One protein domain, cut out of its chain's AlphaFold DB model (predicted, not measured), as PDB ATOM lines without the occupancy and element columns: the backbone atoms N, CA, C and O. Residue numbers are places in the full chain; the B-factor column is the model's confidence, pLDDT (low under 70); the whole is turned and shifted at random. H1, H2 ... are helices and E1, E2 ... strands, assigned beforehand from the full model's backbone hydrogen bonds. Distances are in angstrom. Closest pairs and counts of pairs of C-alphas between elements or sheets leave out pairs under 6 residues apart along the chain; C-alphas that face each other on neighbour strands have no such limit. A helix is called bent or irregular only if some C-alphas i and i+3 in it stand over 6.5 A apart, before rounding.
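AT A GLANCE: This is residues 4 to 73 of the 74 residues of an uncharacterized protein of Psychroflexus gondwanensis ACAM 44 (UniProt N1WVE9). A small three-stranded sheet has one long helix, H1, packed along one face, while two short helices, H2 and H3, sit by the E3 edge, and the end of H3 meets both H1 and the start of E3. Residues 10 to 15, in the loop from E1 to H1, stick out. The 70 printed residues hold three named strands and three named helices in the order E1 H1 E2 E3 H2 H3; the sheet order is E1 E2 E3, mixed, and the class is mixed, helices and strands. The whole is compact, with a radius of gyration of the C-alphas of 11.5 A and spans of 32 by 23 by 20 A.

IN THESE COORDINATES: E1, residues 4 to 7, begins at C-alpha 4 (45.613, -26.806, -20.849) and is 9.9 A long. H1, residues 17 to 30, begins at C-alpha 17 (30.645, -36.940, -24.119) and is 19.9 A long. E2, residues 36 to 42, is 19.4 A long, and E3, residues 47 to 53, is 17.0 A. H2, residues 59 to 65, is 10.0 A long. H3, residues 67 to 72, is 10.5 A long and ends at C-alpha 72 (40.637, -41.284, -20.165); it is irregular, but only just, with C-alphas 68 and 71 6.6 A apart.

HOW THE PARTS SIT: E1 and E2 are parallel at 25 degrees, with N 7 and O 39 at 2.8 A, within hydrogen-bond range. E2 and E3 are antiparallel at 149 degrees and form a hairpin, with N 40 and O 49 at 2.8 A, also within range. H1 is on the sheet at a height of 9.4 A, over E2, and runs along the strands, at 19 degrees to E2 on the local plane. This makes two layers, a helix on one face of a sheet. E1, H1 and E2 form a strand-helix-strand unit, two parallel neighbour strands with a helix between them in the chain, and its crossover is left-handed. H1 and H3 touch, with Phe 22 and Tyr 72 the closest C-alphas at 6.6 A, at a steep tilt of 41 degrees, opposite ways. H3 only grazes the sheet with residues 70 to 72; the closest C-alphas of E3 and H3 are those of Gln 47 and Tyr 72, 4.8 A apart. H2 only grazes the sheet with residues 59 to 63. H2 and H3 are close but not clearly touching, with the C-alphas of Lys 63 and Ser 70 closest at 5.7 A. Every O i to N i+4 pair is within hydrogen-bond range in H1 and H2; in H3 it is 0 of 2, beside 2 of 3 O i to N i+3 pairs.

THE WHOLE: The two C-alphas farthest apart, those of His 12 and Lys 56, are 33.2 A apart. The printed part has no cut and no long link; E1 to H1 is short, and the others are tight. The mean pLDDT of the printed part is 90.3, and no printed residue is under 70.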
ATOM      1  N   LEU A   4      46.045 -25.489 -20.386       88.25
ATOM      2  CA  LEU A   4      45.613 -26.806 -20.849       88.25
ATOM      3  C   LEU A   4      45.053 -26.660 -22.254       88.25
ATOM      4  O   LEU A   4      44.141 -25.864 -22.488       88.25
ATOM      5  N   GLU A   5      45.602 -27.429 -23.183       90.25
ATOM      6  CA  GLU A   5      45.150 -27.457 -24.565       90.25
ATOM      7  C   GLU A   5      44.659 -28.862 -24.898       90.25
ATOM      8  O   GLU A   5      45.407 -29.825 -24.781       90.25
ATOM      9  N   LEU A   6      43.390 -28.987 -25.287       90.06
ATOM     10  CA  LEU A   6      42.811 -30.252 -25.728       90.06
ATOM     11  C   LEU A   6      42.555 -30.167 -27.232       90.06
ATOM     12  O   LEU A   6      41.740 -29.360 -27.683       90.06
ATOM     13  N   ARG A   7      43.271 -30.990 -27.993       91.31
ATOM     14  CA  ARG A   7      43.191 -31.114 -29.451       91.31
ATOM     15  C   ARG A   7      42.397 -32.355 -29.844       91.31
ATOM     16  O   ARG A   7      42.226 -33.273 -29.048       91.31
ATOM     17  N   GLY A   8      41.940 -32.373 -31.091       85.12
ATOM     18  CA  GLY A   8      41.264 -33.520 -31.706       85.12
ATOM     19  C   GLY A   8      39.902 -33.198 -32.307       85.12
ATOM     20  O   GLY A   8      39.454 -33.925 -33.175       85.12
ATOM     21  N   TYR A   9      39.298 -32.072 -31.919       84.75
ATOM     22  CA  TYR A   9      38.067 -31.567 -32.528       84.75
ATOM     23  C   TYR A   9      38.182 -30.080 -32.831       84.75
ATOM     24  O   TYR A   9      38.663 -29.292 -32.009       84.75
ATOM     25  N   LEU A  10      37.696 -29.683 -34.001       81.94
ATOM     26  CA  LEU A  10      37.529 -28.287 -34.375       81.94
ATOM     27  C   LEU A  10      36.413 -27.627 -33.538       81.94
ATOM     28  O   LEU A  10      35.541 -28.303 -32.983       81.94
ATOM     29  N   PRO A  11      36.384 -26.283 -33.443       77.31
ATOM     30  CA  PRO A  11      35.382 -25.570 -32.646       77.31
ATOM     31  C   PRO A  11      33.926 -25.877 -33.021       77.31
ATOM     32  O   PRO A  11      33.057 -25.794 -32.157       77.31
ATOM     33  N   HIS A  12      33.678 -26.235 -34.283       80.00
ATOM     34  CA  HIS A  12      32.347 -26.476 -34.845       80.00
ATOM     35  C   HIS A  12      31.940 -27.955 -34.882       80.00
ATOM     36  O   HIS A  12      30.837 -28.252 -35.328       80.00
ATOM     37  N   GLU A  13      32.810 -28.868 -34.447       85.62
ATOM     38  CA  GLU A  13      32.504 -30.299 -34.410       85.62
ATOM     39  C   GLU A  13      31.820 -30.688 -33.098       85.62
ATOM     40  O   GLU A  13      32.164 -30.183 -32.016       85.62
ATOM     41  N   ASP A  14      30.865 -31.613 -33.210       84.25
ATOM     42  CA  ASP A  14      30.240 -32.260 -32.064       84.25
ATOM     43  C   ASP A  14      31.276 -33.125 -31.350       84.25
ATOM     44  O   ASP A  14      31.823 -34.081 -31.901       84.25
ATOM     45  N   LYS A  15      31.555 -32.769 -30.098       87.88
ATOM     46  CA  LYS A  15      32.528 -33.477 -29.268       87.88
ATOM     47  C   LYS A  15      31.836 -34.640 -28.560       87.88
ATOM     48  O   LYS A  15      30.744 -34.450 -28.016       87.88
ATOM     49  N   PRO A  16      32.460 -35.826 -28.492       88.62
ATOM     50  CA  PRO A  16      31.897 -36.941 -27.750       88.62
ATOM     51  C   PRO A  16      31.834 -36.614 -26.254       88.62
ATOM     52  O   PRO A  16      32.671 -35.893 -25.710       88.62
ATOM     53  N   GLU A  17      30.866 -37.201 -25.549       90.56
ATOM     54  CA  GLU A  17      30.645 -36.940 -24.119       90.56
ATOM     55  C   GLU A  17      31.905 -37.201 -23.271       90.56
ATOM     56  O   GLU A  17      32.185 -36.480 -22.313       90.56
ATOM     57  N   LYS A  18      32.703 -38.212 -23.645       89.62
ATOM     58  CA  LYS A  18      33.977 -38.541 -22.989       89.62
ATOM     59  C   LYS A  18      35.010 -37.416 -23.102       89.62
ATOM     60  O   LYS A  18      35.704 -37.149 -22.123       89.62
ATOM     61  N   PHE A  19      35.070 -36.733 -24.247       91.62
ATOM     62  CA  PHE A  19      35.964 -35.594 -24.455       91.62
ATOM     63  C   PHE A  19      35.619 -34.462 -23.485       91.62
ATOM     64  O   PHE A  19      36.478 -33.969 -22.756       91.62
ATOM     65  N   GLU A  20      34.339 -34.091 -23.417       90.94
ATOM     66  CA  GLU A  20      33.866 -33.025 -22.527       90.94
ATOM     67  C   GLU A  20      34.013 -33.388 -21.043       90.94
ATOM     68  O   GLU A  20      34.348 -32.530 -20.224       90.94
ATOM     69  N   LYS A  21      33.821 -34.665 -20.682       92.44
ATOM     70  CA  LYS A  21      34.084 -35.157 -19.321       92.44
ATOM     71  C   LYS A  21      35.551 -34.990 -18.943       92.44
ATOM     72  O   LYS A  21      35.836 -34.372 -17.920       92.44
ATOM     73  N   PHE A  22      36.470 -35.485 -19.770       93.12
ATOM     74  CA  PHE A  22      37.899 -35.352 -19.492       93.12
ATOM     75  C   PHE A  22      38.336 -33.891 -19.452       93.12
ATOM     76  O   PHE A  22      39.087 -33.510 -18.564       93.12
ATOM     77  N   ARG A  23      37.813 -33.043 -20.346       91.00
ATOM     78  CA  ARG A  23      38.102 -31.606 -20.344       91.00
ATOM     79  C   ARG A  23      37.830 -30.961 -18.989       91.00
ATOM     80  O   ARG A  23      38.659 -30.184 -18.517       91.00
ATOM     81  N   LYS A  24      36.687 -31.270 -18.371       92.69
ATOM     82  CA  LYS A  24      36.332 -30.757 -17.040       92.69
ATOM     83  C   LYS A  24      37.275 -31.298 -15.968       92.69
ATOM     84  O   LYS A  24      37.877 -30.506 -15.254       92.69
ATOM     85  N   ILE A  25      37.479 -32.615 -15.948       93.12
ATOM     86  CA  ILE A  25      38.352 -33.302 -14.984       93.12
ATOM     87  C   ILE A  25      39.784 -32.747 -15.044       93.12
ATOM     88  O   ILE A  25      40.333 -32.321 -14.033       93.12
ATOM     89  N   ALA A  26      40.373 -32.690 -16.239       91.69
ATOM     90  CA  ALA A  26      41.717 -32.170 -16.457       91.69
ATOM     91  C   ALA A  26      41.825 -30.690 -16.059       91.69
ATOM     92  O   ALA A  26      42.817 -30.292 -15.456       91.69
ATOM     93  N   SER A  27      40.798 -29.880 -16.347       90.75
ATOM     94  CA  SER A  27      40.777 -28.464 -15.952       90.75
ATOM     95  C   SER A  27      40.725 -28.273 -14.440       90.75
ATOM     96  O   SER A  27      41.347 -27.345 -13.933       90.75
ATOM     97  N   GLU A  28      40.012 -29.134 -13.717       92.06
ATOM     98  CA  GLU A  28      39.936 -29.091 -12.255       92.06
ATOM     99  C   GLU A  28      41.245 -29.558 -11.610       92.06
ATOM    100  O   GLU A  28      41.776 -28.874 -10.736       92.06
ATOM    101  N   ILE A  29      41.795 -30.682 -12.079       91.19
ATOM    102  CA  ILE A  29      42.974 -31.326 -11.484       91.19
ATOM    103  C   ILE A  29      44.260 -30.555 -11.792       91.19
ATOM    104  O   ILE A  29      45.120 -30.414 -10.925       91.19
ATOM    105  N   TYR A  30      44.407 -30.043 -13.013       90.25
ATOM    106  CA  TYR A  30      45.657 -29.428 -13.462       90.25
ATOM    107  C   TYR A  30      45.662 -27.898 -13.399       90.25
ATOM    108  O   TYR A  30      46.682 -27.290 -13.716       90.25
ATOM    109  N   ASN A  31      44.566 -27.262 -12.970       85.44
ATOM    110  CA  ASN A  31      44.435 -25.800 -12.873       85.44
ATOM    111  C   ASN A  31      45.631 -25.147 -12.148       85.44
ATOM    112  O   ASN A  31      46.167 -24.130 -12.605       85.44
ATOM    113  N   GLU A  32      46.074 -25.759 -11.048       84.31
ATOM    114  CA  GLU A  32      47.097 -25.193 -10.164       84.31
ATOM    115  C   GLU A  32      48.535 -25.500 -10.602       84.31
ATOM    116  O   GLU A  32      49.479 -24.959 -10.029       84.31
ATOM    117  N   ILE A  33      48.728 -26.330 -11.631       88.81
ATOM    118  CA  ILE A  33      50.066 -26.645 -12.134       88.81
ATOM    119  C   ILE A  33      50.634 -25.424 -12.866       88.81
ATOM    120  O   ILE A  33      49.912 -24.671 -13.512       88.81
ATOM    121  N   ASP A  34      51.945 -25.212 -12.800       89.75
ATOM    122  CA  ASP A  34      52.615 -24.239 -13.659       89.75
ATOM    123  C   ASP A  34      53.219 -24.925 -14.885       89.75
ATOM    124  O   ASP A  34      54.002 -25.872 -14.777       89.75
ATOM    125  N   GLY A  35      52.848 -24.425 -16.064       89.50
ATOM    126  CA  GLY A  35      53.342 -24.901 -17.351       89.50
ATOM    127  C   GLY A  35      52.240 -25.053 -18.397       89.50
ATOM    128  O   GLY A  35      51.190 -24.408 -18.328       89.50
ATOM    129  N   HIS A  36      52.518 -25.895 -19.389       91.88
ATOM    130  CA  HIS A  36      51.637 -26.173 -20.519       91.88
ATOM    131  C   HIS A  36      51.541 -27.681 -20.728       91.88
ATOM    132  O   HIS A  36      52.577 -28.346 -20.802       91.88
ATOM    133  N   ILE A  37      50.316 -28.199 -20.823       93.00
ATOM    134  CA  ILE A  37      50.054 -29.596 -21.180       93.00
ATOM    135  C   ILE A  37      49.122 -29.609 -22.388       93.00
ATOM    136  O   ILE A  37      48.062 -28.974 -22.365       93.00
ATOM    137  N   ILE A  38      49.523 -30.338 -23.430       93.62
ATOM    138  CA  ILE A  38      48.717 -30.543 -24.630       93.62
ATOM    139  C   ILE A  38      48.252 -31.993 -24.670       93.62
ATOM    140  O   ILE A  38      49.060 -32.919 -24.774       93.62
ATOM    141  N   PHE A  39      46.936 -32.162 -24.637       94.38
ATOM    142  CA  PHE A  39      46.261 -33.434 -24.823       94.38
ATOM    143  C   PHE A  39      45.767 -33.555 -26.263       94.38
ATOM    144  O   PHE A  39      45.202 -32.604 -26.807       94.38
ATOM    145  N   SER A  40      45.938 -34.723 -26.872       94.56
ATOM    146  CA  SER A  40      45.370 -35.070 -28.177       94.56
ATOM    147  C   SER A  40      44.331 -36.163 -28.002       94.56
ATOM    148  O   SER A  40      44.595 -37.143 -27.317       94.56
ATOM    149  N   TRP A  41      43.147 -35.994 -28.583       94.56
ATOM    150  CA  TRP A  41      42.131 -37.037 -28.590       94.56
ATOM    151  C   TRP A  41      42.441 -38.104 -29.639       94.56
ATOM    152  O   TRP A  41      42.547 -37.812 -30.829       94.56
ATOM    153  N   GLU A  42      42.512 -39.348 -29.189       92.12
ATOM    154  CA  GLU A  42      42.719 -40.531 -30.010       92.12
ATOM    155  C   GLU A  42      41.374 -41.224 -30.263       92.12
ATOM    156  O   GLU A  42      40.912 -42.050 -29.469       92.12
ATOM    157  N   GLU A  43      40.736 -40.908 -31.397       87.88
ATOM    158  CA  GLU A  43      39.380 -41.379 -31.733       87.88
ATOM    159  C   GLU A  43      39.229 -42.900 -31.673       87.88
ATOM    160  O   GLU A  43      38.211 -43.411 -31.212       87.88
ATOM    161  N   LYS A  44      40.263 -43.638 -32.090       88.81
ATOM    162  CA  LYS A  44      40.254 -45.106 -32.110       88.81
ATOM    163  C   LYS A  44      40.060 -45.718 -30.720       88.81
ATOM    164  O   LYS A  44      39.510 -46.813 -30.612       88.81
ATOM    165  N   PHE A  45      40.551 -45.046 -29.684       89.06
ATOM    166  CA  PHE A  45      40.529 -45.536 -28.307       89.06
ATOM    167  C   PHE A  45      39.524 -44.783 -27.434       89.06
ATOM    168  O   PHE A  45      39.233 -45.217 -26.322       89.06
ATOM    169  N   GLU A  46      38.968 -43.681 -27.945       89.88
ATOM    170  CA  GLU A  46      38.142 -42.739 -27.193       89.88
ATOM    171  C   GLU A  46      38.826 -42.277 -25.892       89.88
ATOM    172  O   GLU A  46      38.212 -42.231 -24.817       89.88
ATOM    173  N   GLN A  47      40.121 -41.982 -26.001       93.06
ATOM    174  CA  GLN A  47      41.013 -41.574 -24.917       93.06
ATOM    175  C   GLN A  47      41.888 -40.406 -25.379       93.06
ATOM    176  O   GLN A  47      41.952 -40.093 -26.564       93.06
ATOM    177  N   PHE A  48      42.559 -39.754 -24.440       93.94
ATOM    178  CA  PHE A  48      43.552 -38.726 -24.703       93.94
ATOM    179  C   PHE A  48      44.966 -39.280 -24.574       93.94
ATOM    180  O   PHE A  48      45.222 -40.162 -23.762       93.94
ATOM    181  N   ASP A  49      45.892 -38.697 -25.318       93.31
ATOM    182  CA  ASP A  49      47.329 -38.843 -25.112       93.31
ATOM    183  C   ASP A  49      47.950 -37.481 -24.773       93.31
ATOM    184  O   ASP A  49      47.412 -36.433 -25.144       93.31
ATOM    185  N   ILE A  50      49.075 -37.479 -24.057       93.00
ATOM    186  CA  ILE A  50      49.841 -36.272 -23.736       93.00
ATOM    187  C   ILE A  50      50.959 -36.131 -24.761       93.00
ATOM    188  O   ILE A  50      51.999 -36.779 -24.663       93.00
ATOM    189  N   ILE A  51      50.769 -35.228 -25.718       94.12
ATOM    190  CA  ILE A  51      51.734 -35.019 -26.806       94.12
ATOM    191  C   ILE A  51      52.783 -33.951 -26.477       94.12
ATOM    192  O   ILE A  51      53.831 -33.891 -27.114       94.12
ATOM    193  N   GLU A  52      52.515 -33.101 -25.485       93.62
ATOM    194  CA  GLU A  52      53.462 -32.104 -24.991       93.62
ATOM    195  C   GLU A  52      53.223 -31.853 -23.500       93.62
ATOM    196  O   GLU A  52      52.089 -31.638 -23.066       93.62
ATOM    197  N   ASN A  53      54.303 -31.849 -22.721       93.19
ATOM    198  CA  ASN A  53      54.288 -31.522 -21.304       93.19
ATOM    199  C   ASN A  53      55.514 -30.665 -20.973       93.19
ATOM    200  O   ASN A  53      56.636 -31.162 -20.923       93.19
ATOM    201  N   ASN A  54      55.278 -29.378 -20.734       93.00
ATOM    202  CA  ASN A  54      56.294 -28.407 -20.324       93.00
ATOM    203  C   ASN A  54      56.189 -28.051 -18.833       93.00
ATOM    204  O   ASN A  54      56.666 -27.002 -18.398       93.00
ATOM    205  N   THR A  55      55.505 -28.881 -18.050       91.62
ATOM    206  CA  THR A  55      55.449 -28.739 -16.594       91.62
ATOM    207  C   THR A  55      56.680 -29.389 -15.955       91.62
ATOM    208  O   THR A  55      57.503 -30.014 -16.623       91.62
ATOM    209  N   LYS A  56      56.826 -29.242 -14.636       92.50
ATOM    210  CA  LYS A  56      57.849 -29.965 -13.860       92.50
ATOM    211  C   LYS A  56      57.402 -31.363 -13.419       92.50
ATOM    212  O   LYS A  56      58.159 -32.034 -12.727       92.50
ATOM    213  N   ILE A  57      56.175 -31.753 -13.756       91.50
ATOM    214  CA  ILE A  57      55.556 -33.011 -13.343       91.50
ATOM    215  C   ILE A  57      55.722 -33.993 -14.492       91.50
ATOM    216  O   ILE A  57      55.456 -33.641 -15.642       91.50
ATOM    217  N   ASP A  58      56.193 -35.202 -14.209       92.31
ATOM    218  CA  ASP A  58      56.361 -36.204 -15.250       92.31
ATOM    219  C   ASP A  58      55.022 -36.838 -15.664       92.31
ATOM    220  O   ASP A  58      53.968 -36.617 -15.064       92.31
ATOM    221  N   TYR A  59      55.049 -37.613 -16.744       89.44
ATOM    222  CA  TYR A  59      53.848 -38.246 -17.284       89.44
ATOM    223  C   TYR A  59      53.167 -39.192 -16.274       89.44
ATOM    224  O   TYR A  59      51.937 -39.243 -16.212       89.44
ATOM    225  N   ILE A  60      53.943 -39.941 -15.483       90.75
ATOM    226  CA  ILE A  60      53.400 -40.927 -14.539       90.75
ATOM    227  C   ILE A  60      52.685 -40.199 -13.403       90.75
ATOM    228  O   ILE A  60      51.573 -40.576 -13.041       90.75
ATOM    229  N   ASP A  61      53.285 -39.130 -12.890       92.69
ATOM    230  CA  ASP A  61      52.693 -38.301 -11.851       92.69
ATOM    231  C   ASP A  61      51.420 -37.606 -12.343       92.69
ATOM    232  O   ASP A  61      50.405 -37.649 -11.646       92.69
ATOM    233  N   LEU A  62      51.408 -37.063 -13.568       91.25
ATOM    234  CA  LEU A  62      50.185 -36.524 -14.177       91.25
ATOM    235  C   LEU A  62      49.082 -37.592 -14.251       91.25
ATOM    236  O   LEU A  62      47.946 -37.352 -13.842       91.25
ATOM    237  N   LYS A  63      49.418 -38.808 -14.698       91.31
ATOM    238  CA  LYS A  63      48.465 -39.926 -14.751       91.31
ATOM    239  C   LYS A  63      47.956 -40.314 -13.360       91.31
ATOM    240  O   LYS A  63      46.764 -40.575 -13.201       91.31
ATOM    241  N   ASN A  64      48.826 -40.300 -12.351       92.50
ATOM    242  CA  ASN A  64      48.469 -40.579 -10.960       92.50
ATOM    243  C   ASN A  64      47.537 -39.510 -10.372       92.50
ATOM    244  O   ASN A  64      46.620 -39.860  -9.630       92.50
ATOM    245  N   MET A  65      47.711 -38.233 -10.733       92.00
ATOM    246  CA  MET A  65      46.824 -37.143 -10.299       92.00
ATOM    247  C   MET A  65      45.376 -37.335 -10.768       92.00
ATOM    248  O   MET A  65      44.455 -36.918 -10.071       92.00
ATOM    249  N   LEU A  66      45.152 -38.006 -11.905       91.25
ATOM    250  CA  LEU A  66      43.803 -38.352 -12.373       91.25
ATOM    251  C   LEU A  66      43.145 -39.482 -11.570       91.25
ATOM    252  O   LEU A  66      41.933 -39.671 -11.666       91.25
ATOM    253  N   GLY A  67      43.913 -40.280 -10.823       91.19
ATOM    254  CA  GLY A  67      43.397 -41.433 -10.087       91.19
ATOM    255  C   GLY A  67      42.558 -42.367 -10.971       91.19
ATOM    256  O   GLY A  67      43.039 -42.914 -11.965       91.19
ATOM    257  N   ASN A  68      41.277 -42.532 -10.631       89.94
ATOM    258  CA  ASN A  68      40.336 -43.388 -11.370       89.94
ATOM    259  C   ASN A  68      39.958 -42.845 -12.762       89.94
ATOM    260  O   ASN A  68      39.457 -43.598 -13.602       89.94
ATOM    261  N   ASP A  69      40.182 -41.557 -13.017       90.94
ATOM    262  CA  ASP A  69      39.928 -40.924 -14.312       90.94
ATOM    263  C   ASP A  69      41.112 -41.053 -15.278       90.94
ATOM    264  O   ASP A  69      40.998 -40.692 -16.449       90.94
ATOM    265  N   SER A  70      42.205 -41.698 -14.848       89.50
ATOM    266  CA  SER A  70      43.301 -42.122 -15.731       89.50
ATOM    267  C   SER A  70      42.838 -43.031 -16.875       89.50
ATOM    268  O   SER A  70      43.518 -43.119 -17.888       89.50
ATOM    269  N   LYS A  71      41.645 -43.635 -16.776       90.56
ATOM    270  CA  LYS A  71      40.975 -44.361 -17.871       90.56
ATOM    271  C   LYS A  71      40.731 -43.517 -19.127       90.56
ATOM    272  O   LYS A  71      40.467 -44.086 -20.178       90.56
ATOM    273  N   TYR A  72      40.755 -42.188 -19.021       89.19
ATOM    274  CA  TYR A  72      40.637 -41.284 -20.165       89.19
ATOM    275  C   TYR A  72      41.991 -40.935 -20.790       89.19
ATOM    276  O   TYR A  72      41.993 -40.233 -21.792       89.19
ATOM    277  N   LEU A  73      43.110 -41.407 -20.231       90.88
ATOM    278  CA  LEU A  73      44.445 -41.297 -20.816       90.88
ATOM    279  C   LEU A  73      44.936 -42.662 -21.317       90.88
ATOM    280  O   LEU A  73      44.743 -43.677 -20.641       90.88
TER     281      LEU A  73